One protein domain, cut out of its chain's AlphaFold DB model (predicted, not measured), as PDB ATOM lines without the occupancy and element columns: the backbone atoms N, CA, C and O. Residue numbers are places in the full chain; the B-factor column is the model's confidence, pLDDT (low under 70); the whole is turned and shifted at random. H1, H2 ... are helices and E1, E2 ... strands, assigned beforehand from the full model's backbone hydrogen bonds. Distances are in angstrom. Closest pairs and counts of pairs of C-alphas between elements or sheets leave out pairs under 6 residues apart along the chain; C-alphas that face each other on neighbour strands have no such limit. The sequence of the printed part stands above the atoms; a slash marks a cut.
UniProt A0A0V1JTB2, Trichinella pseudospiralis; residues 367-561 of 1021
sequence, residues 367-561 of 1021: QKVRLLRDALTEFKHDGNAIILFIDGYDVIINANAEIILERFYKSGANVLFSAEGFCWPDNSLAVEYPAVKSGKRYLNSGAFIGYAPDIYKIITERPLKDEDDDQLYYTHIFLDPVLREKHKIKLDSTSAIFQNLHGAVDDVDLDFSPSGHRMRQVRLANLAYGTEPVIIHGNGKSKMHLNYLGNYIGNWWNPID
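This is residues 367 to 561 of the 1021 residues of a protein of Trichinella pseudospiralis (UniProt A0A0V1JTB2). A strongly twisted four-strand sheet, E1 E4 E3 E5, has helices on both faces, H4 and H5 on one and H2 on the other. A smaller sheet, E2 E9 E6, is partly face to face with it and has H7 on one face; the hairpin E7 and E8 and the last residues lie at the far end from H6. The 195 printed residues hold seven named helices and nine strands, in the order H1 E1 E2 H2 E3 H3 E4 H4 H5 H6 E5 E6 E7 E8 E9 H7; both larger sheets are mixed, and so is the class, helices and strands. The whole is compact, with a radius of gyration of the C-alphas of 16.7 A and spans of 50 by 37 by 32 A.

The largest sheet has E1, 386 to 390; E4, 442 to 451, 21.2 A; E3, 415 to 420, 16.3 A; and E5, 489 to 492. The second has E2, 395 to 397; E9, 535 to 537; and E6, 498 to 500. E7 is 508 to 511 and E8 523 to 526. H1, 367 to 376, begins at C-alpha 367 (-4.334, 31.483, -33.167). H2 is 401 to 411, 15.4 A; H3 427 to 431; H4 452 to 458; H5 470 to 479; H6 481 to 486. H7, 540 to 550, ends at C-alpha 550 (-27.359, 17.917, -30.563).

E4 bends by 91 degrees at residue 446. It is antiparallel to E1 (N 387 and O 450, 2.8 A) and E3 (N 416 and O 449, 2.8 A); E3 is parallel to E5 (N 417 and O 490, 2.9 A). Three layers, helices on both faces, are formed with H2, height 9.0 A, and H4, height 7.9 A. H5, on the same face as H4, has its closest C-alphas to E4 at Gln 471 and Ser 445, 5.0 A. H1 only grazes this sheet. H6 only just touches H5, only at the corner, with 3 pairs of C-alphas within 8 A; H3 is near H5. The two sheets form a sandwich, two sheets face to face, and the parts that face each other are 9.8 A centre to centre; the closest C-alphas of E3 and E6 are those of Ser 418 and Phe 498, 5.4 A. E9 is antiparallel to E2 (N 396 and O 536, 2.9 A) and parallel to E6 (N 499 and O 535, 2.8 A). H7 forms two layers with them, a helix on one face, at height 7.9 A. In the hairpin E7 and E8, N 511 and O 523 are 2.9 A apart. Every O i to N i+4 pair is within hydrogen-bond range in H1, H2, H4, H5 and H6; H7 has 5 of 7, and H3 0 of 1, with 1 of 2 O i to N i+3 pairs.

The two C-alphas farthest apart, those of Val 482 and Asp 561, are 51.2 A apart. The printed part has no cut. The links H4 to H5 and E7 to E8 are long. Mean pLDDT of the printed part is 92.3; residues 514 to 520 are under 70.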
ATOM      1  N   GLN A 367      -4.329  31.240 -34.612       95.38
ATOM      2  CA  GLN A 367      -4.334  31.483 -33.167       95.38
ATOM      3  C   GLN A 367      -4.563  30.189 -32.362       95.38
ATOM      4  O   GLN A 367      -3.935  30.008 -31.315       95.38
ATOM      5  N   LYS A 368      -5.409  29.264 -32.846       95.69
ATOM      6  CA  LYS A 368      -5.664  27.963 -32.199       95.69
ATOM      7  C   LYS A 368      -4.385  27.134 -32.116       95.69
ATOM      8  O   LYS A 368      -4.060  26.611 -31.053       95.69
ATOM      9  N   VAL A 369      -3.629  27.065 -33.212       96.31
ATOM     10  CA  VAL A 369      -2.374  26.301 -33.292       96.31
ATOM     11  C   VAL A 369      -1.317  26.905 -32.371       96.31
ATOM     12  O   VAL A 369      -0.652  26.170 -31.642       96.31
ATOM     13  N   ARG A 370      -1.195  28.242 -32.325       95.00
ATOM     14  CA  ARG A 370      -0.298  28.917 -31.376       95.00
ATOM     15  C   ARG A 370      -0.659  28.579 -29.931       95.00
ATOM     16  O   ARG A 370       0.217  28.187 -29.165       95.00
ATOM     17  N   LEU A 371      -1.932  28.724 -29.562       92.62
ATOM     18  CA  LEU A 371      -2.403  28.433 -28.208       92.62
ATOM     19  C   LEU A 371      -2.163  26.964 -27.831       92.62
ATOM     20  O   LEU A 371      -1.714  26.684 -26.719       92.62
ATOM     21  N   LEU A 372      -2.407  26.038 -28.763       94.38
ATOM     22  CA  LEU A 372      -2.129  24.616 -28.576       94.38
ATOM     23  C   LEU A 372      -0.633  24.353 -28.376       94.38
ATOM     24  O   LEU A 372      -0.256  23.613 -27.471       94.38
ATOM     25  N   ARG A 373       0.230  24.985 -29.177       93.94
ATOM     26  CA  ARG A 373       1.689  24.874 -29.052       93.94
ATOM     27  C   ARG A 373       2.178  25.346 -27.691       93.94
ATOM     28  O   ARG A 373       2.975  24.658 -27.050       93.94
ATOM     29  N   ASP A 374       1.690  26.495 -27.241       89.12
ATOM     30  CA  ASP A 374       2.059  27.055 -25.944       89.12
ATOM     31  C   ASP A 374       1.639  26.089 -24.817       89.12
ATOM     32  O   ASP A 374       2.446  25.774 -23.942       89.12
ATOM     33  N   ALA A 375       0.432  25.520 -24.902       87.50
ATOM     34  CA  ALA A 375      -0.087  24.560 -23.927       87.50
ATOM     35  C   ALA A 375       0.663  23.211 -23.924       87.50
ATOM     36  O   ALA A 375       0.931  22.644 -22.866       87.50
ATOM     37  N   LEU A 376       1.057  22.697 -25.093       90.25
ATOM     38  CA  LEU A 376       1.755  21.409 -25.217       90.25
ATOM     39  C   LEU A 376       3.262  21.479 -24.941       90.25
ATOM     40  O   LEU A 376       3.929  20.443 -24.921       90.25
ATOM     41  N   THR A 377       3.813  22.665 -24.672       87.75
ATOM     42  CA  THR A 377       5.250  22.837 -24.393       87.75
ATOM     43  C   THR A 377       5.728  22.005 -23.199       87.75
ATOM     44  O   THR A 377       6.862  21.522 -23.205       87.75
ATOM     45  N   GLU A 378       4.871  21.778 -22.203       83.12
ATOM     46  CA  GLU A 378       5.186  20.946 -21.033       83.12
ATOM     47  C   GLU A 378       5.140  19.437 -21.337       83.12
ATOM     48  O   GLU A 378       5.807  18.650 -20.670       83.12
ATOM     49  N   PHE A 379       4.424  19.036 -22.391       85.06
ATOM     50  CA  PHE A 379       4.170  17.638 -22.768       85.06
ATOM     51  C   PHE A 379       5.035  17.164 -23.942       85.06
ATOM     52  O   PHE A 379       4.966  16.007 -24.351       85.06
ATOM     53  N   LYS A 380       5.909  18.030 -24.466       88.56
ATOM     54  CA  LYS A 380       6.755  17.763 -25.643       88.56
ATOM     55  C   LYS A 380       7.674  16.537 -25.532       88.56
ATOM     56  O   LYS A 380       8.191  16.066 -26.546       88.56
ATOM     57  N   HIS A 381       7.919  16.038 -24.319       88.81
ATOM     58  CA  HIS A 381       8.739  14.851 -24.053       88.81
ATOM     59  C   HIS A 381       7.960  13.710 -23.377       88.81
ATOM     60  O   HIS A 381       8.553  12.673 -23.084       88.81
ATOM     61  N   ASP A 382       6.655  13.869 -23.142       87.50
ATOM     62  CA  ASP A 382       5.828  12.849 -22.499       87.50
ATOM     63  C   ASP A 382       5.256  11.877 -23.538       87.50
ATOM     64  O   ASP A 382       4.229  12.132 -24.162       87.50
ATOM     65  N   GLY A 383       5.928  10.739 -23.722       86.19
ATOM     66  CA  GLY A 383       5.501   9.695 -24.660       86.19
ATOM     67  C   GLY A 383       4.208   8.965 -24.278       86.19
ATOM     68  O   GLY A 383       3.675   8.234 -25.108       86.19
ATOM     69  N   ASN A 384       3.697   9.149 -23.056       86.38
ATOM     70  CA  ASN A 384       2.459   8.516 -22.596       86.38
ATOM     71  C   ASN A 384       1.244   9.448 -22.710       86.38
ATOM     72  O   ASN A 384       0.107   8.980 -22.629       86.38
ATOM     73  N   ALA A 385       1.465  10.750 -22.898       88.50
ATOM     74  CA  ALA A 385       0.393  11.716 -23.062       88.50
ATOM     75  C   ALA A 385      -0.231  11.614 -24.461       88.50
ATOM     76  O   ALA A 385       0.451  11.743 -25.479       88.50
ATOM     77  N   ILE A 386      -1.551  11.426 -24.503       94.69
ATOM     78  CA  ILE A 386      -2.363  11.471 -25.722       94.69
ATOM     79  C   ILE A 386      -3.247  12.710 -25.645       94.69
ATOM     80  O   ILE A 386      -3.937  12.925 -24.650       94.69
ATOM     81  N   ILE A 387      -3.218  13.514 -26.699       94.94
ATOM     82  CA  ILE A 387      -3.967  14.759 -26.810       94.94
ATOM     83  C   ILE A 387      -5.037  14.568 -27.870       94.94
ATOM     84  O   ILE A 387      -4.730  14.201 -29.003       94.94
ATOM     85  N   LEU A 388      -6.282  14.843 -27.492       96.00
ATOM     86  CA  LEU A 388      -7.389  15.046 -28.414       96.00
ATOM     87  C   LEU A 388      -7.620  16.555 -28.530       96.00
ATOM     88  O   LEU A 388      -8.007  17.197 -27.554       96.00
ATOM     89  N   PHE A 389      -7.370  17.107 -29.710       96.94
ATOM     90  CA  PHE A 389      -7.745  18.468 -30.060       96.94
ATOM     91  C   PHE A 389      -9.094  18.451 -30.779       96.94
ATOM     92  O   PHE A 389      -9.308  17.622 -31.665       96.94
ATOM     93  N   ILE A 390      -9.982  19.368 -30.401       95.75
ATOM     94  CA  ILE A 390     -11.276  19.598 -31.045       95.75
ATOM     95  C   ILE A 390     -11.589  21.094 -31.060       95.75
ATOM     96  O   ILE A 390     -11.206  21.821 -30.137       95.75
ATOM     97  N   ASP A 391     -12.328  21.535 -32.071       94.25
ATOM     98  CA  ASP A 391     -12.919  22.866 -32.097       94.25
ATOM     99  C   ASP A 391     -13.977  23.028 -30.990       94.25
ATOM    100  O   ASP A 391     -14.643  22.082 -30.569       94.25
ATOM    101  N   GLY A 392     -14.087  24.248 -30.458       85.56
ATOM    102  CA  GLY A 392     -14.837  24.505 -29.225       85.56
ATOM    103  C   GLY A 392     -16.315  24.863 -29.403       85.56
ATOM    104  O   GLY A 392     -17.062  24.788 -28.432       85.56
ATOM    105  N   TYR A 393     -16.742  25.299 -30.592       87.75
ATOM    106  CA  TYR A 393     -18.097  25.836 -30.801       87.75
ATOM    107  C   TYR A 393     -19.068  24.845 -31.440       87.75
ATOM    108  O   TYR A 393     -20.270  24.941 -31.212       87.75
ATOM    109  N   ASP A 394     -18.568  23.913 -32.240       92.44
ATOM    110  CA  ASP A 394     -19.374  23.086 -33.137       92.44
ATOM    111  C   ASP A 394     -18.915  21.628 -33.155       92.44
ATOM    112  O   ASP A 394     -18.978  20.950 -34.181       92.44
ATOM    113  N   VAL A 395     -18.468  21.135 -32.003       93.75
ATOM    114  CA  VAL A 395     -18.131  19.727 -31.815       93.75
ATOM    115  C   VAL A 395     -18.957  19.139 -30.679       93.75
ATOM    116  O   VAL A 395     -19.051  19.717 -29.597       93.75
ATOM    117  N   ILE A 396     -19.530  17.959 -30.916       92.12
ATOM    118  CA  ILE A 396     -20.224  17.158 -29.907       92.12
ATOM    119  C   ILE A 396     -19.465  15.845 -29.718       92.12
ATOM    120  O   ILE A 396     -19.128  15.156 -30.682       92.12
ATOM    121  N   ILE A 397     -19.207  15.481 -28.461       90.44
ATOM    122  CA  ILE A 397     -18.583  14.207 -28.094       90.44
ATOM    123  C   ILE A 397     -19.679  13.230 -27.667       90.44
ATOM    124  O   ILE A 397     -20.444  13.513 -26.747       90.44
ATOM    125  N   ASN A 398     -19.725  12.060 -28.301       88.19
ATOM    126  CA  ASN A 398     -20.729  11.025 -28.060       88.19
ATOM    127  C   ASN A 398     -20.148   9.715 -27.498       88.19
ATOM    128  O   ASN A 398     -20.783   8.664 -27.578       88.19
ATOM    129  N   ALA A 399     -18.947   9.741 -26.915       85.75
ATOM    130  CA  ALA A 399     -18.386   8.601 -26.190       85.75
ATOM    131  C   ALA A 399     -17.444   9.022 -25.060       85.75
ATOM    132  O   ALA A 399     -16.959  10.150 -25.006       85.75
ATOM    133  N   ASN A 400     -17.165   8.076 -24.161       82.38
ATOM    134  CA  ASN A 400     -16.150   8.247 -23.131       82.38
ATOM    135  C   ASN A 400     -14.723   8.100 -23.707       82.38
ATOM    136  O   ASN A 400     -14.518   7.625 -24.826       82.38
ATOM    137  N   ALA A 401     -13.727   8.482 -22.907       85.88
ATOM    138  CA  ALA A 401     -12.323   8.447 -23.313       85.88
ATOM    139  C   ALA A 401     -11.815   7.031 -23.652       85.88
ATOM    140  O   ALA A 401     -10.980   6.891 -24.539       85.88
ATOM    141  N   GLU A 402     -12.319   5.986 -22.991       86.50
ATOM    142  CA  GLU A 402     -11.888   4.598 -23.222       86.50
ATOM    143  C   GLU A 402     -12.202   4.147 -24.652       86.50
ATOM    144  O   GLU A 402     -11.329   3.627 -25.341       86.50
ATOM    145  N   ILE A 403     -13.419   4.425 -25.128       88.88
ATOM    146  CA  ILE A 403     -13.860   4.098 -26.490       88.88
ATOM    147  C   ILE A 403     -13.055   4.882 -27.532       88.88
ATOM    148  O   ILE A 403     -12.654   4.327 -28.558       88.88
ATOM    149  N   ILE A 404     -12.818   6.174 -27.280       93.62
ATOM    150  CA  ILE A 404     -12.033   7.029 -28.182       93.62
ATOM    151  C   ILE A 404     -10.599   6.492 -28.290       93.62
ATOM    152  O   ILE A 404     -10.084   6.328 -29.397       93.62
ATOM    153  N   LEU A 405      -9.977   6.153 -27.157       94.75
ATOM    154  CA  LEU A 405      -8.626   5.595 -27.110       94.75
ATOM    155  C   LEU A 405      -8.545   4.217 -27.771       94.75
ATOM    156  O   LEU A 405      -7.626   3.978 -28.549       94.75
ATOM    157  N   GLU A 406      -9.510   3.327 -27.529       94.62
ATOM    158  CA  GLU A 406      -9.565   2.008 -28.170       94.62
ATOM    159  C   GLU A 406      -9.540   2.132 -29.700       94.62
ATOM    160  O   GLU A 406      -8.770   1.451 -30.384       94.62
ATOM    161  N   ARG A 407     -10.358   3.034 -30.252       96.00
ATOM    162  CA  ARG A 407     -10.417   3.282 -31.696       96.00
ATOM    163  C   ARG A 407      -9.149   3.953 -32.215       96.00
ATOM    164  O   ARG A 407      -8.670   3.588 -33.289       96.00
ATOM    165  N   PHE A 408      -8.568   4.874 -31.446       97.38
ATOM    166  CA  PHE A 408      -7.290   5.492 -31.792       97.38
ATOM    167  C   PHE A 408      -6.174   4.446 -31.874       97.38
ATOM    168  O   PHE A 408      -5.470   4.392 -32.882       97.38
ATOM    169  N   TYR A 409      -6.067   3.534 -30.904       96.69
ATOM    170  CA  TYR A 409      -5.079   2.455 -30.953       96.69
ATOM    171  C   TYR A 409      -5.288   1.522 -32.153       96.69
ATOM    172  O   TYR A 409      -4.316   1.156 -32.815       96.69
ATOM    173  N   LYS A 410      -6.542   1.197 -32.501       96.50
ATOM    174  CA  LYS A 410      -6.862   0.395 -33.699       96.50
ATOM    175  C   LYS A 410      -6.441   1.068 -35.009       96.50
ATOM    176  O   LYS A 410      -6.132   0.365 -35.968       96.50
ATOM    177  N   SER A 411      -6.381   2.401 -35.060       95.69
ATOM    178  CA  SER A 411      -5.920   3.131 -36.252       95.69
ATOM    179  C   SER A 411      -4.433   2.894 -36.566       95.69
ATOM    180  O   SER A 411      -3.996   3.023 -37.718       95.69
ATOM    181  N   GLY A 412      -3.630   2.564 -35.546       96.06
ATOM    182  CA  GLY A 412      -2.176   2.428 -35.647       96.06
ATOM    183  C   GLY A 412      -1.457   3.706 -36.104       96.06
ATOM    184  O   GLY A 412      -0.376   3.611 -36.689       96.06
ATOM    185  N   ALA A 413      -2.078   4.876 -35.942       97.19
ATOM    186  CA  ALA A 413      -1.465   6.178 -36.189       97.19
ATOM    187  C   ALA A 413      -0.756   6.689 -34.926       97.19
ATOM    188  O   ALA A 413      -1.185   6.382 -33.815       97.19
ATOM    189  N   ASN A 414       0.283   7.511 -35.087       97.94
ATOM    190  CA  ASN A 414       0.767   8.318 -33.959       97.94
ATOM    191  C   ASN A 414      -0.022   9.627 -33.844       97.94
ATOM    192  O   ASN A 414      -0.227  10.126 -32.739       97.94
ATOM    193  N   VAL A 415      -0.465  10.164 -34.986       98.25
ATOM    194  CA  VAL A 415      -1.364  11.314 -35.085       98.25
ATOM    195  C   VAL A 415      -2.422  10.999 -36.134       98.25
ATOM    196  O   VAL A 415      -2.101  10.679 -37.280       98.25
ATOM    197  N   LEU A 416      -3.684  11.050 -35.731       98.56
ATOM    198  CA  LEU A 416      -4.844  10.777 -36.563       98.56
ATOM    199  C   LEU A 416      -5.680  12.049 -36.687       98.56
ATOM    200  O   LEU A 416      -6.264  12.505 -35.704       98.56
ATOM    201  N   PHE A 417      -5.744  12.596 -37.896       98.62
ATOM    202  CA  PHE A 417      -6.621  13.716 -38.222       98.62
ATOM    203  C   PHE A 417      -7.994  13.227 -38.669       98.62
ATOM    204  O   PHE A 417      -8.127  12.146 -39.254       98.62
ATOM    205  N   SER A 418      -9.014  14.049 -38.432       98.25
ATOM    206  CA  SER A 418     -10.306  13.865 -39.083       98.25
ATOM    207  C   SER A 418     -10.183  14.026 -40.606       98.25
ATOM    208  O   SER A 418      -9.276  14.698 -41.107       98.25
ATOM    209  N   ALA A 419     -11.081  13.375 -41.348       97.88
ATOM    210  CA  ALA A 419     -11.101  13.406 -42.807       97.88
ATOM    211  C   ALA A 419     -12.400  14.027 -43.337       97.88
ATOM    212  O   ALA A 419     -13.457  13.886 -42.717       97.88
ATOM    213  N   GLU A 420     -12.344  14.683 -44.493       96.38
ATOM    214  CA  GLU A 420     -13.509  15.297 -45.137       96.38
ATOM    215  C   GLU A 420     -13.530  15.138 -46.668       96.38
ATOM    216  O   GLU A 420     -12.586  14.642 -47.296       96.38
ATOM    217  N   GLY A 421     -14.670  15.495 -47.270       93.06
ATOM    218  CA  GLY A 421     -14.930  15.335 -48.703       93.06
ATOM    219  C   GLY A 421     -14.307  16.412 -49.595       93.06
ATOM    220  O   GLY A 421     -14.171  16.186 -50.796       93.06
ATOM    221  N   PHE A 422     -13.889  17.546 -49.028       93.69
ATOM    222  CA  PHE A 422     -13.394  18.703 -49.775       93.69
ATOM    223  C   PHE A 422     -11.912  18.969 -49.500       93.69
ATOM    224  O   PHE A 422     -11.470  18.915 -48.357       93.69
ATOM    225  N   CYS A 423     -11.144  19.287 -50.544       96.06
ATOM    226  CA  CYS A 423      -9.781  19.791 -50.391       96.06
ATOM    227  C   CYS A 423      -9.846  21.308 -50.202       96.06
ATOM    228  O   CYS A 423      -9.987  22.053 -51.172       96.06
ATOM    229  N   TRP A 424      -9.800  21.754 -48.948       94.38
ATOM    230  CA  TRP A 424      -9.934  23.158 -48.563       94.38
ATOM    231  C   TRP A 424      -8.741  23.597 -47.690       94.38
ATOM    232  O   TRP A 424      -8.244  22.770 -46.920       94.38
ATOM    233  N   PRO A 425      -8.271  24.858 -47.783       94.00
ATOM    234  CA  PRO A 425      -8.761  25.930 -48.664       94.00
ATOM    235  C   PRO A 425      -8.233  25.875 -50.103       94.00
ATOM    236  O   PRO A 425      -8.864  26.429 -51.002       94.00
ATOM    237  N   ASP A 426      -7.109  25.194 -50.345       95.38
ATOM    238  CA  ASP A 426      -6.488  25.108 -51.669       95.38
ATOM    239  C   ASP A 426      -6.823  23.782 -52.366       95.38
ATOM    240  O   ASP A 426      -6.267  22.723 -52.064       95.38
ATOM    241  N   ASN A 427      -7.732  23.848 -53.340       95.06
ATOM    242  CA  ASN A 427      -8.163  22.679 -54.099       95.06
ATOM    243  C   ASN A 427      -7.088  22.153 -55.073       95.06
ATOM    244  O   ASN A 427      -7.178  21.008 -55.519       95.06
ATOM    245  N   SER A 428      -6.060  22.943 -55.406       96.31
ATOM    246  CA  SER A 428      -4.974  22.485 -56.288       96.31
ATOM    247  C   SER A 428      -4.135  21.370 -55.648       96.31
ATOM    248  O   SER A 428      -3.633  20.489 -56.349       96.31
ATOM    249  N   LEU A 429      -4.097  21.328 -54.312       96.81
ATOM    250  CA  LEU A 429      -3.379  20.322 -53.528       96.81
ATOM    251  C   LEU A 429      -4.036  18.933 -53.558       96.81
ATOM    252  O   LEU A 429      -3.418  17.948 -53.153       96.81
ATOM    253  N   ALA A 430      -5.266  18.805 -54.071       95.75
ATOM    254  CA  ALA A 430      -6.002  17.538 -54.102       95.75
ATOM    255  C   ALA A 430      -5.256  16.413 -54.848       95.75
ATOM    256  O   ALA A 430      -5.442  15.228 -54.551       95.75
ATOM    257  N   VAL A 431      -4.405  16.773 -55.815       94.75
ATOM    258  CA  VAL A 431      -3.596  15.827 -56.601       94.75
ATOM    259  C   VAL A 431      -2.468  15.215 -55.763       94.75
ATOM    260  O   VAL A 431      -2.115  14.057 -55.979       94.75
ATOM    261  N   GLU A 432      -1.945  15.951 -54.780       95.94
ATOM    262  CA  GLU A 432      -0.831  15.521 -53.925       95.94
ATOM    263  C   GLU A 432      -1.267  14.563 -52.808       95.94
ATOM    264  O   GLU A 432      -0.457  13.796 -52.279       95.94
ATOM    265  N   TYR A 433      -2.555  14.565 -52.453       97.31
ATOM    266  CA  TYR A 433      -3.092  13.650 -51.451       97.31
ATOM    267  C   TYR A 433      -2.936  12.185 -51.892       97.31
ATOM    268  O   TYR A 433      -3.229  11.852 -53.044       97.31
ATOM    269  N   PRO A 434      -2.583  11.252 -50.991       94.19
ATOM    270  CA  PRO A 434      -2.615   9.827 -51.304       94.19
ATOM    271  C   PRO A 434      -3.999   9.379 -51.795       94.19
ATOM    272  O   PRO A 434      -5.033   9.885 -51.351       94.19
ATOM    273  N   ALA A 435      -4.036   8.422 -52.722       91.50
ATOM    274  CA  ALA A 435      -5.291   7.804 -53.135       91.50
ATOM    275  C   ALA A 435      -5.839   6.920 -52.000       91.50
ATOM    276  O   ALA A 435      -5.112   6.098 -51.438       91.50
ATOM    277  N   VAL A 436      -7.127   7.065 -51.686       90.62
ATOM    278  CA  VAL A 436      -7.839   6.228 -50.709       90.62
ATOM    279  C   VAL A 436      -8.729   5.231 -51.447       90.62
ATOM    280  O   VAL A 436      -9.374   5.581 -52.429       90.62
ATOM    281  N   LYS A 437      -8.747   3.966 -51.001       83.31
ATOM    282  CA  LYS A 437      -9.580   2.918 -51.626       83.31
ATOM    283  C   LYS A 437     -11.073   3.150 -51.393       83.31
ATOM    284  O   LYS A 437     -11.883   2.856 -52.259       83.31
ATOM    285  N   SER A 438     -11.407   3.607 -50.194       85.50
ATOM    286  CA  SER A 438     -12.753   3.941 -49.747       85.50
ATOM    287  C   SER A 438     -12.628   4.969 -48.627       85.50
ATOM    288  O   SER A 438     -11.644   4.941 -47.880       85.50
ATOM    289  N   GLY A 439     -13.601   5.870 -48.527       92.06
ATOM    290  CA  GLY A 439     -13.628   6.913 -47.511       92.06
ATOM    291  C   GLY A 439     -13.280   8.312 -48.018       92.06
ATOM    292  O   GLY A 439     -12.993   8.544 -49.193       92.06
ATOM    293  N   LYS A 440     -13.309   9.257 -47.084       95.94
ATOM    294  CA  LYS A 440     -12.947  10.659 -47.271       95.94
ATOM    295  C   LYS A 440     -11.422  10.801 -47.416       95.94
ATOM    296  O   LYS A 440     -10.653  10.110 -46.741       95.94
ATOM    297  N   ARG A 441     -10.979  11.671 -48.330       96.56
ATOM    298  CA  ARG A 441      -9.575  11.740 -48.784       96.56
ATOM    299  C   ARG A 441      -8.773  12.879 -48.157       96.56
ATOM    300  O   ARG A 441      -7.556  12.753 -48.063       96.56
ATOM    301  N   TYR A 442      -9.427  13.969 -47.772       98.19
ATOM    302  CA  TYR A 442      -8.748  15.219 -47.425       98.19
ATOM    303  C   TYR A 442      -8.730  15.444 -45.915       98.19
ATOM    304  O   TYR A 442      -9.602  14.943 -45.207       98.19
ATOM    305  N   LEU A 443      -7.709  16.146 -45.424       98.25
ATOM    306  CA  LEU A 443      -7.527  16.444 -44.004       98.25
ATOM    307  C   LEU A 443      -8.494  17.547 -43.560       98.25
ATOM    308  O   LEU A 443      -8.636  18.539 -44.265       98.25
ATOM    309  N   ASN A 444      -9.059  17.410 -42.359       98.31
ATOM    310  CA  ASN A 444      -9.732  18.503 -41.659       98.31
ATOM    311  C   ASN A 444      -9.075  18.746 -40.285       98.31
ATOM    312  O   ASN A 444      -8.809  17.798 -39.536       98.31
ATOM    313  N   SER A 445      -8.788  20.011 -39.961       97.25
ATOM    314  CA  SER A 445      -8.047  20.394 -38.747       97.25
ATOM    315  C   SER A 445      -8.908  20.557 -37.497       97.25
ATOM    316  O   SER A 445      -8.354  20.638 -36.400       97.25
ATOM    317  N   GLY A 446     -10.237  20.586 -37.628       96.00
ATOM    318  CA  GLY A 446     -11.135  20.869 -36.508       96.00
ATOM    319  C   GLY A 446     -11.199  19.755 -35.463       96.00
ATOM    320  O   GLY A 446     -11.681  19.979 -34.356       96.00
ATOM    321  N   ALA A 447     -10.677  18.564 -35.772       97.38
ATOM    322  CA  ALA A 447     -10.456  17.520 -34.783       97.38
ATOM    323  C   ALA A 447      -9.295  16.588 -35.163       97.38
ATOM    324  O   ALA A 447      -9.184  16.132 -36.306       97.38
ATOM    325  N   PHE A 448      -8.447  16.263 -34.186       98.38
ATOM    326  CA  PHE A 448      -7.390  15.259 -34.324       98.38
ATOM    327  C   PHE A 448      -6.938  14.719 -32.967       98.38
ATOM    328  O   PHE A 448      -7.051  15.384 -31.938       98.38
ATOM    329  N   ILE A 449      -6.393  13.505 -32.960       98.38
ATOM    330  CA  ILE A 449      -5.886  12.836 -31.758       98.38
ATOM    331  C   ILE A 449      -4.488  12.270 -32.003       98.38
ATOM    332  O   ILE A 449      -4.198  11.764 -33.086       98.38
ATOM    333  N   GLY A 450      -3.604  12.336 -31.013       97.94
ATOM    334  CA  GLY A 450      -2.256  11.798 -31.161       97.94
ATOM    335  C   GLY A 450      -1.390  11.892 -29.916       97.94
ATOM    336  O   GLY A 450      -1.785  12.467 -28.902       97.94
ATOM    337  N   TYR A 451      -0.187  11.330 -29.997       97.69
ATOM    338  CA  TYR A 451       0.807  11.443 -28.930       97.69
ATOM    339  C   TYR A 451       1.328  12.880 -28.825       97.69
ATOM    340  O   TYR A 451       1.690  13.498 -29.831       97.69
ATOM    341  N   ALA A 452       1.412  13.408 -27.602       95.00
ATOM    342  CA  ALA A 452       1.802  14.795 -27.353       95.00
ATOM    343  C   ALA A 452       3.154  15.189 -27.988       95.00
ATOM    344  O   ALA A 452       3.221  16.264 -28.590       95.00
ATOM    345  N   PRO A 453       4.216  14.351 -27.962       96.50
ATOM    346  CA  PRO A 453       5.493  14.689 -28.591       96.50
ATOM    347  C   PRO A 453       5.421  14.774 -30.118       96.50
ATOM    348  O   PRO A 453       6.174  15.544 -30.713       96.50
ATOM    349  N   ASP A 454       4.562  13.979 -30.761       97.50
ATOM    350  CA  ASP A 454       4.384  14.008 -32.214       97.50
ATOM    351  C   ASP A 454       3.554  15.222 -32.637       97.50
ATOM    352  O   ASP A 454       3.967  15.955 -33.535       97.50
ATOM    353  N   ILE A 455       2.457  15.510 -31.924       97.25
ATOM    354  CA  ILE A 455       1.657  16.723 -32.149       97.25
ATOM    355  C   ILE A 455       2.513  17.974 -31.947       97.25
ATOM    356  O   ILE A 455       2.497  18.859 -32.797       97.25
ATOM    357  N   TYR A 456       3.295  18.038 -30.862       96.81
ATOM    358  CA  TYR A 456       4.149  19.191 -30.580       96.81
ATOM    359  C   TYR A 456       5.151  19.450 -31.709       96.81
ATOM    360  O   TYR A 456       5.326  20.593 -32.116       96.81
ATOM    361  N   LYS A 457       5.772  18.400 -32.259       95.56
ATOM    362  CA  LYS A 457       6.706  18.543 -33.387       95.56
ATOM    363  C   LYS A 457       5.997  19.092 -34.624       95.56
ATOM    364  O   LYS A 457       6.473  20.078 -35.177       95.56
ATOM    365  N   ILE A 458       4.834  18.538 -34.975       95.38
ATOM    366  CA  ILE A 458       4.005  18.992 -36.105       95.38
ATOM    367  C   ILE A 458       3.672  20.488 -35.976       95.38
ATOM    368  O   ILE A 458       3.952  21.251 -36.893       95.38
ATOM    369  N   ILE A 459       3.168  20.944 -34.826       95.62
ATOM    370  CA  ILE A 459       2.767  22.354 -34.616       95.62
ATOM    371  C   ILE A 459       3.939  23.330 -34.407       95.62
ATOM    372  O   ILE A 459       3.731  24.531 -34.219       95.62
ATOM    373  N   THR A 460       5.175  22.826 -34.398       94.75
ATOM    374  CA  THR A 460       6.403  23.640 -34.331       94.75
ATOM    375  C   THR A 460       7.197  23.645 -35.632       94.75
ATOM    376  O   THR A 460       8.176  24.379 -35.725       94.75
ATOM    377  N   GLU A 461       6.781  22.864 -36.632       92.06
ATOM    378  CA  GLU A 461       7.549  22.637 -37.861       92.06
ATOM    379  C   GLU A 461       7.727  23.920 -38.683       92.06
ATOM    380  O   GLU A 461       8.783  24.166 -39.263       92.06
ATOM    381  N   ARG A 462       6.688  24.760 -38.729       90.94
ATOM    382  CA  ARG A 462       6.672  26.002 -39.513       90.94
ATOM    383  C   ARG A 462       6.159  27.178 -38.675       90.94
ATOM    384  O   ARG A 462       5.320  26.966 -37.793       90.94
ATOM    385  N   PRO A 463       6.635  28.413 -38.931       90.75
ATOM    386  CA  PRO A 463       6.059  29.609 -38.327       90.75
ATOM    387  C   PRO A 463       4.620  29.816 -38.819       90.75
ATOM    388  O   PRO A 463       4.302  29.488 -39.958       90.75
ATOM    389  N   LEU A 464       3.775  30.368 -37.952       92.50
ATOM    390  CA  LEU A 464       2.357  30.612 -38.206       92.50
ATOM    391  C   LEU A 464       1.939  31.901 -37.488       92.50
ATOM    392  O   LEU A 464       2.284  32.086 -36.314       92.50
ATOM    393  N   LYS A 465       1.228  32.788 -38.185       94.44
ATOM    394  CA  LYS A 465       0.578  33.970 -37.608       94.44
ATOM    395  C   LYS A 465      -0.811  33.614 -37.086       94.44
ATOM    396  O   LYS A 465      -1.410  32.635 -37.511       94.44
ATOM    397  N   ASP A 466      -1.353  34.441 -36.195       93.31
ATOM    398  CA  ASP A 466      -2.675  34.178 -35.610       93.31
ATOM    399  C   ASP A 466      -3.788  34.136 -36.675       93.31
ATOM    400  O   ASP A 466      -4.693  33.316 -36.557       93.31
ATOM    401  N   GLU A 467      -3.679  34.950 -37.726       94.38
ATOM    402  CA  GLU A 467      -4.633  35.075 -38.843       94.38
ATOM    403  C   GLU A 467      -4.434  34.066 -39.989       94.38
ATOM    404  O   GLU A 467      -5.280  33.994 -40.877       94.38
ATOM    405  N   ASP A 468      -3.332  33.307 -39.984       94.94
ATOM    406  CA  ASP A 468      -3.075  32.289 -41.007       94.94
ATOM    407  C   ASP A 468      -4.060  31.113 -40.861       94.94
ATOM    408  O   ASP A 468      -4.628  30.885 -39.790       94.94
ATOM    409  N   ASP A 469      -4.244  30.345 -41.934       96.00
ATOM    410  CA  ASP A 469      -5.163  29.206 -41.953       96.00
ATOM    411  C   ASP A 469      -4.588  27.985 -41.220       96.00
ATOM    412  O   ASP A 469      -3.524  27.467 -41.583       96.00
ATOM    413  N   ASP A 470      -5.292  27.499 -40.199       96.12
ATOM    414  CA  ASP A 470      -4.861  26.316 -39.456       96.12
ATOM    415  C   ASP A 470      -4.966  25.037 -40.304       96.12
ATOM    416  O   ASP A 470      -4.071  24.190 -40.255       96.12
ATOM    417  N   GLN A 471      -6.008  24.895 -41.126       97.19
ATOM    418  CA  GLN A 471      -6.195  23.716 -41.973       97.19
ATOM    419  C   GLN A 471      -5.123  23.590 -43.060       97.19
ATOM    420  O   GLN A 471      -4.571  22.501 -43.265       97.19
ATOM    421  N   LEU A 472      -4.773  24.686 -43.729       96.69
ATOM    422  CA  LEU A 472      -3.709  24.732 -44.727       96.69
ATOM    423  C   LEU A 472      -2.348  24.414 -44.096       96.69
ATOM    424  O   LEU A 472      -1.555  23.672 -44.682       96.69
ATOM    425  N   TYR A 473      -2.100  24.908 -42.878       97.06
ATOM    426  CA  TYR A 473      -0.895  24.585 -42.114       97.06
ATOM    427  C   TYR A 473      -0.734  23.071 -41.922       97.06
ATOM    428  O   TYR A 473       0.303  22.505 -42.284       97.06
ATOM    429  N   TYR A 474      -1.769  22.393 -41.417       97.88
ATOM    430  CA  TYR A 474      -1.733  20.939 -41.230       97.88
ATOM    431  C   TYR A 474      -1.726  20.169 -42.557       97.88
ATOM    432  O   TYR A 474      -1.042  19.150 -42.662       97.88
ATOM    433  N   THR A 475      -2.416  20.669 -43.586       97.62
ATOM    434  CA  THR A 475      -2.424  20.080 -44.935       97.62
ATOM    435  C   THR A 475      -1.016  20.010 -45.513       97.62
ATOM    436  O   THR A 475      -0.586  18.946 -45.955       97.62
ATOM    437  N   HIS A 476      -0.249  21.101 -45.449       96.81
ATOM    438  CA  HIS A 476       1.127  21.099 -45.944       96.81
ATOM    439  C   HIS A 476       2.039  20.120 -45.195       96.81
ATOM    440  O   HIS A 476       2.941  19.547 -45.803       96.81
ATOM    441  N   ILE A 477       1.811  19.908 -43.896       96.62
ATOM    442  CA  ILE A 477       2.569  18.923 -43.113       96.62
ATOM    443  C   ILE A 477       2.167  17.495 -43.497       96.62
ATOM    444  O   ILE A 477       3.025  16.624 -43.613       96.62
ATOM    445  N   PHE A 478       0.876  17.245 -43.719       97.56
ATOM    446  CA  PHE A 478       0.388  15.932 -44.133       97.56
ATOM    447  C   PHE A 478       0.840  15.550 -45.549       97.56
ATOM    448  O   PHE A 478       1.095  14.373 -45.821       97.56
ATOM    449  N   LEU A 479       0.927  16.517 -46.462       97.19
ATOM    450  CA  LEU A 479       1.341  16.276 -47.844       97.19
ATOM    451  C   LEU A 479       2.837  15.987 -47.979       97.19
ATOM    452  O   LEU A 479       3.213  15.229 -48.873       97.19
ATOM    453  N   ASP A 480       3.665  16.479 -47.054       97.06
ATOM    454  CA  ASP A 480       5.080  16.122 -46.982       97.06
ATOM    455  C   ASP A 480       5.241  14.620 -46.649       97.06
ATOM    456  O   ASP A 480       4.928  14.185 -45.533       97.06
ATOM    457  N   PRO A 481       5.733  13.790 -47.591       95.75
ATOM    458  CA  PRO A 481       5.822  12.349 -47.386       95.75
ATOM    459  C   PRO A 481       6.813  11.976 -46.279       95.75
ATOM    460  O   PRO A 481       6.585  10.987 -45.581       95.75
ATOM    461  N   VAL A 482       7.870  12.772 -46.079       96.12
ATOM    462  CA  VAL A 482       8.899  12.518 -45.065       96.12
ATOM    463  C   VAL A 482       8.320  12.755 -43.676       96.12
ATOM    464  O   VAL A 482       8.470  11.908 -42.793       96.12
ATOM    465  N   LEU A 483       7.619  13.874 -43.476       95.56
ATOM    466  CA  LEU A 483       6.975  14.179 -42.195       95.56
ATOM    467  C   LEU A 483       5.818  13.219 -41.902       95.56
ATOM    468  O   LEU A 483       5.713  12.720 -40.775       95.56
ATOM    469  N   ARG A 484       4.998  12.900 -42.911       96.50
ATOM    470  CA  ARG A 484       3.880  11.956 -42.787       96.50
ATOM    471  C   ARG A 484       4.347  10.567 -42.356       96.50
ATOM    472  O   ARG A 484       3.736   9.981 -41.463       96.50
ATOM    473  N   GLU A 485       5.420  10.048 -42.949       96.44
ATOM    474  CA  GLU A 485       5.981   8.744 -42.579       96.44
ATOM    475  C   GLU A 485       6.652   8.788 -41.198       96.44
ATOM    476  O   GLU A 485       6.367   7.944 -40.343       96.44
ATOM    477  N   LYS A 486       7.468   9.818 -40.935       95.88
ATOM    478  CA  LYS A 486       8.185  10.009 -39.663       95.88
ATOM    479  C   LYS A 486       7.248  10.064 -38.456       95.88
ATOM    480  O   LYS A 486       7.534   9.435 -37.439       95.88
ATOM    481  N   HIS A 487       6.146  10.804 -38.567       96.19
ATOM    482  CA  HIS A 487       5.161  10.980 -37.496       96.19
ATOM    483  C   HIS A 487       3.940  10.071 -37.646       96.19
ATOM    484  O   HIS A 487       2.952  10.273 -36.946       96.19
ATOM    485  N   LYS A 488       3.981   9.084 -38.556       97.44
ATOM    486  CA  LYS A 488       2.883   8.141 -38.841       97.44
ATOM    487  C   LYS A 488       1.513   8.828 -38.883       97.44
ATOM    488  O   LYS A 488       0.565   8.373 -38.232       97.44
ATOM    489  N   ILE A 489       1.441   9.942 -39.612       98.06
ATOM    490  CA  ILE A 489       0.235  10.767 -39.701       98.06
ATOM    491  C   ILE A 489      -0.770  10.054 -40.609       98.06
ATOM    492  O   ILE A 489      -0.435   9.673 -41.732       98.06
ATOM    493  N   LYS A 490      -2.002   9.868 -40.129       97.88
ATOM    494  CA  LYS A 490      -3.103   9.257 -40.893       97.88
ATOM    495  C   LYS A 490      -4.356  10.124 -40.854       97.88
ATOM    496  O   LYS A 490      -4.494  10.985 -39.989       97.88
ATOM    497  N   LEU A 491      -5.273   9.840 -41.774       98.06
ATOM    498  CA  LEU A 491      -6.617  10.412 -41.809       98.06
ATOM    499  C   LEU A 491      -7.645   9.338 -41.445       98.06
ATOM    500  O   LEU A 491      -7.518   8.186 -41.868       98.06
ATOM    501  N   ASP A 492      -8.669   9.715 -40.690       97.62
ATOM    502  CA  ASP A 492      -9.813   8.859 -40.368       97.62
ATOM    503  C   ASP A 492     -10.819   8.798 -41.532       97.62
ATOM    504  O   ASP A 492     -11.937   9.308 -41.460       97.62
ATOM    505  N   SER A 493     -10.399   8.204 -42.652       95.81
ATOM    506  CA  SER A 493     -11.142   8.228 -43.920       95.81
ATOM    507  C   SER A 493     -12.543   7.610 -43.857       95.81
ATOM    508  O   SER A 493     -13.412   8.010 -44.625       95.81
ATOM    509  N   THR A 494     -12.791   6.646 -42.972       95.31
ATOM    510  CA  THR A 494     -14.098   5.969 -42.843       95.31
ATOM    511  C   THR A 494     -14.924   6.493 -41.667       95.31
ATOM    512  O   THR A 494     -15.888   5.843 -41.261       95.31
ATOM    513  N   SER A 495     -14.530   7.627 -41.081       96.50
ATOM    514  CA  SER A 495     -15.216   8.244 -39.940       96.50
ATOM    515  C   SER A 495     -15.385   7.290 -38.751       96.50
ATOM    516  O   SER A 495     -16.442   7.202 -38.133       96.50
ATOM    517  N   ALA A 496     -14.343   6.520 -38.423       94.62
ATOM    518  CA  ALA A 496     -14.394   5.585 -37.304       94.62
ATOM    519  C   ALA A 496     -14.411   6.304 -35.945       94.62
ATOM    520  O   ALA A 496     -14.943   5.769 -34.975       94.62
ATOM    521  N   ILE A 497     -13.828   7.495 -35.850       97.06
ATOM    522  CA  ILE A 497     -13.806   8.352 -34.661       97.06
ATOM    523  C   ILE A 497     -14.488   9.681 -34.970       97.06
ATOM    524  O   ILE A 497     -15.367  10.091 -34.210       97.06
ATOM    525  N   PHE A 498     -14.101  10.324 -36.072       98.12
ATOM    526  CA  PHE A 498     -14.480  11.690 -36.417       98.12
ATOM    527  C   PHE A 498     -15.497  11.731 -37.563       98.12
ATOM    528  O   PHE A 498     -15.257  11.189 -38.641       98.12
ATOM    529  N   GLN A 499     -16.603  12.442 -37.358       97.81
ATOM    530  CA  GLN A 499     -17.589  12.751 -38.387       97.81
ATOM    531  C   GLN A 499     -17.605  14.251 -38.656       97.81
ATOM    532  O   GLN A 499     -18.165  15.013 -37.875       97.81
ATOM    533  N   ASN A 500     -17.043  14.655 -39.791       97.94
ATOM    534  CA  ASN A 500     -17.258  15.989 -40.344       97.94
ATOM    535  C   ASN A 500     -18.576  15.976 -41.127       97.94
ATOM    536  O   ASN A 500     -18.786  15.087 -41.955       97.94
ATOM    537  N   LEU A 501     -19.484  16.903 -40.834       96.69
ATOM    538  CA  LEU A 501     -20.833  16.913 -41.412       96.69
ATOM    539  C   LEU A 501     -20.906  17.650 -42.756       96.69
ATOM    540  O   LEU A 501     -21.804  17.381 -43.555       96.69
ATOM    541  N   HIS A 502     -19.983  18.568 -43.054       94.56
ATOM    542  CA  HIS A 502     -20.019  19.302 -44.320       94.56
ATOM    543  C   HIS A 502     -19.842  18.360 -45.524       94.56
ATOM    544  O   HIS A 502     -18.801  17.725 -45.680       94.56
ATOM    545  N   GLY A 503     -20.869  18.273 -46.378       92.44
ATOM    546  CA  GLY A 503     -20.904  17.344 -47.517       92.44
ATOM    547  C   GLY A 503     -21.100  15.872 -47.137       92.44
ATOM    548  O   GLY A 503     -20.802  14.999 -47.948       92.44
ATOM    549  N   ALA A 504     -21.551  15.593 -45.910       94.69
ATOM    550  CA  ALA A 504     -21.812  14.244 -45.404       94.69
ATOM    551  C   ALA A 504     -23.051  14.192 -44.486       94.69
ATOM    552  O   ALA A 504     -23.157  13.301 -43.648       94.69
ATOM    553  N   VAL A 505     -23.969  15.158 -44.611       93.00
ATOM    554  CA  VAL A 505     -25.232  15.180 -43.849       93.00
ATOM    555  C   VAL A 505     -26.095  13.967 -44.205       93.00
ATOM    556  O   VAL A 505     -26.590  13.298 -43.310       93.00
ATOM    557  N   ASP A 506     -26.180  13.618 -45.490       92.25
ATOM    558  CA  ASP A 506     -26.955  12.460 -45.959       92.25
ATOM    559  C   ASP A 506     -26.288  11.106 -45.632       92.25
ATOM    560  O   ASP A 506     -26.903  10.054 -45.784       92.25
ATOM    561  N   ASP A 507     -25.022  11.116 -45.187       93.81
ATOM    562  CA  ASP A 507     -24.289   9.900 -44.816       93.81
ATOM    563  C   ASP A 507     -24.632   9.429 -43.390       93.81
ATOM    564  O   ASP A 507     -24.193   8.344 -42.995       93.81
ATOM    565  N   VAL A 508     -25.344  10.236 -42.589       95.31
ATOM    566  CA  VAL A 508     -25.532   9.995 -41.153       95.31
ATOM    567  C   VAL A 508     -26.995   9.912 -40.734       95.31
ATOM    568  O   VAL A 508     -27.844  10.613 -41.269       95.31
ATOM    569  N   ASP A 509     -27.272   9.077 -39.735       94.31
ATOM    570  CA  ASP A 509     -28.604   8.949 -39.136       94.31
ATOM    571  C   ASP A 509     -28.517   8.672 -37.624       94.31
ATOM    572  O   ASP A 509     -27.513   8.152 -37.115       94.31
ATOM    573  N   LEU A 510     -29.565   9.048 -36.891       93.38
ATOM    574  CA  LEU A 510     -29.686   8.822 -35.455       93.38
ATOM    575  C   LEU A 510     -30.186   7.405 -35.179       93.38
ATOM    576  O   LEU A 510     -31.303   7.027 -35.525       93.38
ATOM    577  N   ASP A 511     -29.382   6.633 -34.454       89.81
ATOM    578  CA  ASP A 511     -29.758   5.301 -34.004       89.81
ATOM    579  C   ASP A 511     -30.239   5.332 -32.545       89.81
ATOM    580  O   ASP A 511     -29.471   5.573 -31.604       89.81
ATOM    581  N   PHE A 512     -31.534   5.055 -32.377       87.69
ATOM    582  CA  PHE A 512     -32.241   4.989 -31.095       87.69
ATOM    583  C   PHE A 512     -32.283   3.575 -30.489       87.69
ATOM    584  O   PHE A 512     -32.894   3.378 -29.436       87.69
ATOM    585  N   SER A 513     -31.688   2.572 -31.143       80.69
ATOM    586  CA  SER A 513     -31.754   1.183 -30.686       80.69
ATOM    587  C   SER A 513     -30.995   0.965 -29.364       80.69
ATOM    588  O   SER A 513     -29.854   1.414 -29.197       80.69
ATOM    589  N   PRO A 514     -31.589   0.245 -28.393       67.62
ATOM    590  CA  PRO A 514     -30.920  -0.048 -27.132       67.62
ATOM    591  C   PRO A 514     -29.794  -1.067 -27.353       67.62
ATOM    592  O   PRO A 514     -30.036  -2.180 -27.820       67.62
ATOM    593  N   SER A 515     -28.557  -0.727 -26.974       53.91
ATOM    594  CA  SER A 515     -27.410  -1.641 -27.091       53.91
ATOM    595  C   SER A 515     -26.566  -1.718 -25.808       53.91
ATOM    596  O   SER A 515     -25.893  -0.771 -25.401       53.91
ATOM    597  N   GLY A 516     -26.578  -2.888 -25.155       58.66
ATOM    598  CA  GLY A 516     -25.633  -3.274 -24.095       58.66
ATOM    599  C   GLY A 516     -25.385  -2.219 -23.002       58.66
ATOM    600  O   GLY A 516     -26.314  -1.718 -22.377       58.66
ATOM    601  N   HIS A 517     -24.116  -1.877 -22.745       47.47
ATOM    602  CA  HIS A 517     -23.709  -0.891 -21.726       47.47
ATOM    603  C   HIS A 517     -24.055   0.573 -22.076       47.47
ATOM    604  O   HIS A 517     -23.796   1.461 -21.268       47.47
ATOM    605  N   ARG A 518     -24.650   0.842 -23.249       57.16
ATOM    606  CA  ARG A 518     -25.067   2.179 -23.708       57.16
ATOM    607  C   ARG A 518     -26.580   2.297 -23.920       57.16
ATOM    608  O   ARG A 518     -27.026   3.081 -24.746       57.16
ATOM    609  N   MET A 519     -27.384   1.561 -23.146       56.19
ATOM    610  CA  MET A 519     -28.855   1.552 -23.261       56.19
ATOM    611  C   MET A 519     -29.524   2.938 -23.275       56.19
ATOM    612  O   MET A 519     -30.622   3.051 -23.801       56.19
ATOM    613  N   ARG A 520     -28.894   3.972 -22.703       62.00
ATOM    614  CA  ARG A 520     -29.481   5.314 -22.550       62.00
ATOM    615  C   ARG A 520     -29.005   6.353 -23.571       62.00
ATOM    616  O   ARG A 520     -29.473   7.478 -23.522       62.00
ATOM    617  N   GLN A 521     -28.071   6.027 -24.465       75.31
ATOM    618  CA  GLN A 521     -27.420   7.028 -25.319       75.31
ATOM    619  C   GLN A 521     -27.845   6.889 -26.786       75.31
ATOM    620  O   GLN A 521     -27.739   5.803 -27.350       75.31
ATOM    621  N   VAL A 522     -28.270   7.992 -27.413       88.25
ATOM    622  CA  VAL A 522     -28.532   8.044 -28.862       88.25
ATOM    623  C   VAL A 522     -27.203   8.061 -29.617       88.25
ATOM    624  O   VAL A 522     -26.288   8.822 -29.281       88.25
ATOM    625  N   ARG A 523     -27.075   7.196 -30.622       88.94
ATOM    626  CA  ARG A 523     -25.842   7.026 -31.404       88.94
ATOM    627  C   ARG A 523     -25.982   7.706 -32.759       88.94
ATOM    628  O   ARG A 523     -27.090   7.876 -33.252       88.94
ATOM    629  N   LEU A 524     -24.851   8.079 -33.350       93.38
ATOM    630  CA  LEU A 524     -24.803   8.516 -34.741       93.38
ATOM    631  C   LEU A 524     -24.221   7.371 -35.566       93.38
ATOM    632  O   LEU A 524     -23.094   6.944 -35.308       93.38
ATOM    633  N   ALA A 525     -24.989   6.868 -36.525       94.31
ATOM    634  CA  ALA A 525     -24.522   5.885 -37.486       94.31
ATOM    635  C   ALA A 525     -24.078   6.606 -38.759       94.31
ATOM    636  O   ALA A 525     -24.811   7.441 -39.279       94.31
ATOM    637  N   ASN A 526     -22.896   6.274 -39.272       95.75
ATOM    638  CA  ASN A 526     -22.502   6.618 -40.630       95.75
ATOM    639  C   ASN A 526     -22.873   5.443 -41.542       95.75
ATOM    640  O   ASN A 526     -22.253   4.374 -41.495       95.75
ATOM    641  N   LEU A 527     -23.905   5.641 -42.354       94.69
ATOM    642  CA  LEU A 527     -24.490   4.620 -43.218       94.69
ATOM    643  C   LEU A 527     -23.594   4.300 -44.420       94.69
ATOM    644  O   LEU A 527     -23.570   3.159 -44.879       94.69
ATOM    645  N   ALA A 528     -22.812   5.275 -44.896       94.12
ATOM    646  CA  ALA A 528     -21.919   5.106 -46.042       94.12
ATOM    647  C   ALA A 528     -20.773   4.115 -45.764       94.12
ATOM    648  O   ALA A 528     -20.355   3.381 -46.661       94.12
ATOM    649  N   TYR A 529     -20.268   4.076 -44.525       94.38
ATOM    650  CA  TYR A 529     -19.127   3.233 -44.141       94.38
ATOM    651  C   TYR A 529     -19.452   2.166 -43.091       94.38
ATOM    652  O   TYR A 529     -18.576   1.370 -42.752       94.38
ATOM    653  N   GLY A 530     -20.684   2.132 -42.571       93.62
ATOM    654  CA  GLY A 530     -21.079   1.210 -41.505       93.62
ATOM    655  C   GLY A 530     -20.317   1.453 -40.198       93.62
ATOM    656  O   GLY A 530     -19.995   0.504 -39.481       93.62
ATOM    657  N   THR A 531     -19.976   2.710 -39.911       93.88
ATOM    658  CA  THR A 531     -19.244   3.127 -38.706       93.88
ATOM    659  C   THR A 531     -20.156   3.883 -37.739       93.88
ATOM    660  O   THR A 531     -21.256   4.299 -38.087       93.88
ATOM    661  N   GLU A 532     -19.717   4.045 -36.489       93.69
ATOM    662  CA  GLU A 532     -20.459   4.778 -35.452       93.69
ATOM    663  C   GLU A 532     -19.563   5.885 -34.887       93.69
ATOM    664  O   GLU A 532     -18.927   5.655 -33.856       93.69
ATOM    665  N   PRO A 533     -19.419   7.040 -35.558       95.00
ATOM    666  CA  PRO A 533     -18.527   8.111 -35.123       95.00
ATOM    667  C   PRO A 533     -18.844   8.611 -33.706       95.00
ATOM    668  O   PRO A 533     -19.988   8.592 -33.255       95.00
ATOM    669  N   VAL A 534     -17.819   9.073 -32.988       93.12
ATOM    670  CA  VAL A 534     -17.943   9.500 -31.577       93.12
ATOM    671  C   VAL A 534     -17.567  10.955 -31.338       93.12
ATOM    672  O   VAL A 534     -17.821  11.473 -30.254       93.12
ATOM    673  N   ILE A 535     -16.989  11.619 -32.332       95.69
ATOM    674  CA  ILE A 535     -16.718  13.053 -32.333       95.69
ATOM    675  C   ILE A 535     -17.382  13.613 -33.585       95.69
ATOM    676  O   ILE A 535     -16.980  13.283 -34.698       95.69
ATOM    677  N   ILE A 536     -18.427  14.413 -33.395       97.12
ATOM    678  CA  ILE A 536     -19.253  14.959 -34.468       97.12
ATOM    679  C   ILE A 536     -18.915  16.437 -34.603       97.12
ATOM    680  O   ILE A 536     -19.059  17.181 -33.639       97.12
ATOM    681  N   HIS A 537     -18.479  16.849 -35.785       97.44
ATOM    682  CA  HIS A 537     -18.027  18.200 -36.083       97.44
ATOM    683  C   HIS A 537     -18.937  18.830 -37.143       97.44
ATOM    684  O   HIS A 537     -19.012  18.373 -38.287       97.44
ATOM    685  N   GLY A 538     -19.640  19.893 -36.753       96.00
ATOM    686  CA  GLY A 538     -20.508  20.694 -37.618       96.00
ATOM    687  C   GLY A 538     -19.736  21.693 -38.472       96.00
ATOM    688  O   GLY A 538     -20.090  22.873 -38.512       96.00
ATOM    689  N   ASN A 539     -18.689  21.241 -39.158       94.06
ATOM    690  CA  ASN A 539     -17.817  22.101 -39.949       94.06
ATOM    691  C   ASN A 539     -18.558  22.821 -41.093       94.06
ATOM    692  O   ASN A 539     -19.619  22.399 -41.569       94.06
ATOM    693  N   GLY A 540     -17.997  23.944 -41.548       88.88
ATOM    694  CA  GLY A 540     -18.556  24.730 -42.649       88.88
ATOM    695  C   GLY A 540     -20.024  25.120 -42.425       88.88
ATOM    696  O   GLY A 540     -20.390  25.669 -41.384       88.88
ATOM    697  N   LYS A 541     -20.881  24.815 -43.407       87.19
ATOM    698  CA  LYS A 541     -22.313  25.181 -43.409       87.19
ATOM    699  C   LYS A 541     -23.223  24.224 -42.619       87.19
ATOM    700  O   LYS A 541     -24.436  24.394 -42.628       87.19
ATOM    701  N   SER A 542     -22.670  23.223 -41.931       92.06
ATOM    702  CA  SER A 542     -23.455  22.143 -41.307       92.06
ATOM    703  C   SER A 542     -23.871  22.397 -39.847       92.06
ATOM    704  O   SER A 542     -24.476  21.530 -39.219       92.06
ATOM    705  N   LYS A 543     -23.624  23.602 -39.310       91.31
ATOM    706  CA  LYS A 543     -23.961  23.998 -37.923       91.31
ATOM    707  C   LYS A 543     -25.424  23.721 -37.560       91.31
ATOM    708  O   LYS A 543     -25.717  23.272 -36.460       91.31
ATOM    709  N   MET A 544     -26.348  23.969 -38.490       91.12
ATOM    710  CA  MET A 544     -27.779  23.760 -38.246       91.12
ATOM    711  C   MET A 544     -28.136  22.282 -38.123       91.12
ATOM    712  O   MET A 544     -28.920  21.916 -37.251       91.12
ATOM    713  N   HIS A 545     -27.516  21.431 -38.938       93.19
ATOM    714  CA  HIS A 545     -27.689  19.991 -38.809       93.19
ATOM    715  C   HIS A 545     -27.043  19.471 -37.516       93.19
ATOM    716  O   HIS A 545     -27.633  18.648 -36.824       93.19
ATOM    717  N   LEU A 546     -25.891  20.021 -37.109       95.06
ATOM    718  CA  LEU A 546     -25.305  19.713 -35.803       95.06
ATOM    719  C   LEU A 546     -26.242  20.091 -34.645       95.06
ATOM    720  O   LEU A 546     -26.365  19.314 -33.705       95.06
ATOM    721  N   ASN A 547     -26.924  21.240 -34.710       94.38
ATOM    722  CA  ASN A 547     -27.908  21.631 -33.693       94.38
ATOM    723  C   ASN A 547     -29.060  20.620 -33.600       94.38
ATOM    724  O   ASN A 547     -29.454  20.260 -32.494       94.38
ATOM    725  N   TYR A 548     -29.558  20.137 -34.746       95.56
ATOM    726  CA  TYR A 548     -30.556  19.066 -34.799       95.56
ATOM    727  C   TYR A 548     -30.043  17.792 -34.114       95.56
ATOM    728  O   TYR A 548     -30.686  17.287 -33.195       95.56
ATOM    729  N   LEU A 549     -28.851  17.317 -34.485       95.38
ATOM    730  CA  LEU A 549     -28.246  16.133 -33.870       95.38
ATOM    731  C   LEU A 549     -28.003  16.332 -32.365       95.38
ATOM    732  O   LEU A 549     -28.215  15.416 -31.570       95.38
ATOM    733  N   GLY A 550     -27.607  17.538 -31.954       93.81
ATOM    734  CA  GLY A 550     -27.359  17.917 -30.563       93.81
ATOM    735  C   GLY A 550     -28.598  17.905 -29.667       93.81
ATOM    736  O   GLY A 550     -28.448  17.848 -28.450       93.81
ATOM    737  N   ASN A 551     -29.807  17.865 -30.235       95.38
ATOM    738  CA  ASN A 551     -31.029  17.626 -29.462       95.38
ATOM    739  C   ASN A 551     -31.144  16.178 -28.952       95.38
ATOM    740  O   ASN A 551     -32.022  15.882 -28.144       95.38
ATOM    741  N   TYR A 552     -30.263  15.278 -29.395       93.25
ATOM    742  CA  TYR A 552     -30.286  13.852 -29.061       93.25
ATOM    743  C   TYR A 552     -28.920  13.359 -28.565       93.25
ATOM    744  O   TYR A 552     -28.798  12.750 -27.497       93.25
ATOM    745  N   ILE A 553     -27.874  13.648 -29.340       89.62
ATOM    746  CA  ILE A 553     -26.488  13.261 -29.073       89.62
ATOM    747  C   ILE A 553     -25.984  13.953 -27.800       89.62
ATOM    748  O   ILE A 553     -26.359  15.079 -27.494       89.62
ATOM    749  N   GLY A 554     -25.129  13.271 -27.030       78.19
ATOM    750  CA  GLY A 554     -24.653  13.795 -25.743       78.19
ATOM    751  C   GLY A 554     -25.666  13.625 -24.607       78.19
ATOM    752  O   GLY A 554     -25.492  14.213 -23.545       78.19
ATOM    753  N   ASN A 555     -26.683  12.780 -24.817       83.19
ATOM    754  CA  ASN A 555     -27.740  12.468 -23.855       83.19
ATOM    755  C   ASN A 555     -28.634  13.672 -23.515       83.19
ATOM    756  O   ASN A 555     -29.083  13.800 -22.380       83.19
ATOM    757  N   TRP A 556     -28.904  14.541 -24.493       88.38
ATOM    758  CA  TRP A 556     -29.847  15.657 -24.347       88.38
ATOM    759  C   TRP A 556     -31.301  15.166 -24.254       88.38
ATOM    760  O   TRP A 556     -32.074  15.597 -23.391       88.38
ATOM    761  N   TRP A 557     -31.642  14.195 -25.106       93.06
ATOM    762  CA  TRP A 557     -32.903  13.461 -25.116       93.06
ATOM    763  C   TRP A 557     -32.641  11.987 -25.438       93.06
ATOM    764  O   TRP A 557     -31.820  11.683 -26.305       93.06
ATOM    765  N   ASN A 558     -33.343  11.062 -24.781       89.44
ATOM    766  CA  ASN A 558     -33.274   9.640 -25.117       89.44
ATOM    767  C   ASN A 558     -34.633   8.922 -24.935       89.44
ATOM    768  O   ASN A 558     -35.475   9.398 -24.175       89.44
ATOM    769  N   PRO A 559     -34.863   7.762 -25.587       86.69
ATOM    770  CA  PRO A 559     -36.149   7.057 -25.516       86.69
ATOM    771  C   PRO A 559     -36.552   6.536 -24.126       86.69
ATOM    772  O   PRO A 559     -37.718   6.204 -23.929       86.69
ATOM    773  N   ILE A 560     -35.609   6.410 -23.186       85.19
ATOM    774  CA  ILE A 560     -35.841   5.832 -21.851       85.19
ATOM    775  C   ILE A 560     -36.187   6.923 -20.835       85.19
ATOM    776  O   ILE A 560     -37.192   6.821 -20.137       85.19
ATOM    777  N   ASP A 561     -35.349   7.954 -20.740       86.25
ATOM    778  CA  ASP A 561     -35.469   9.041 -19.768       86.25
ATOM    779  C   ASP A 561     -36.261  10.243 -20.331       86.25
ATOM    780  O   ASP A 561     -36.627  11.153 -19.587       86.25
TER     781      ASP A 561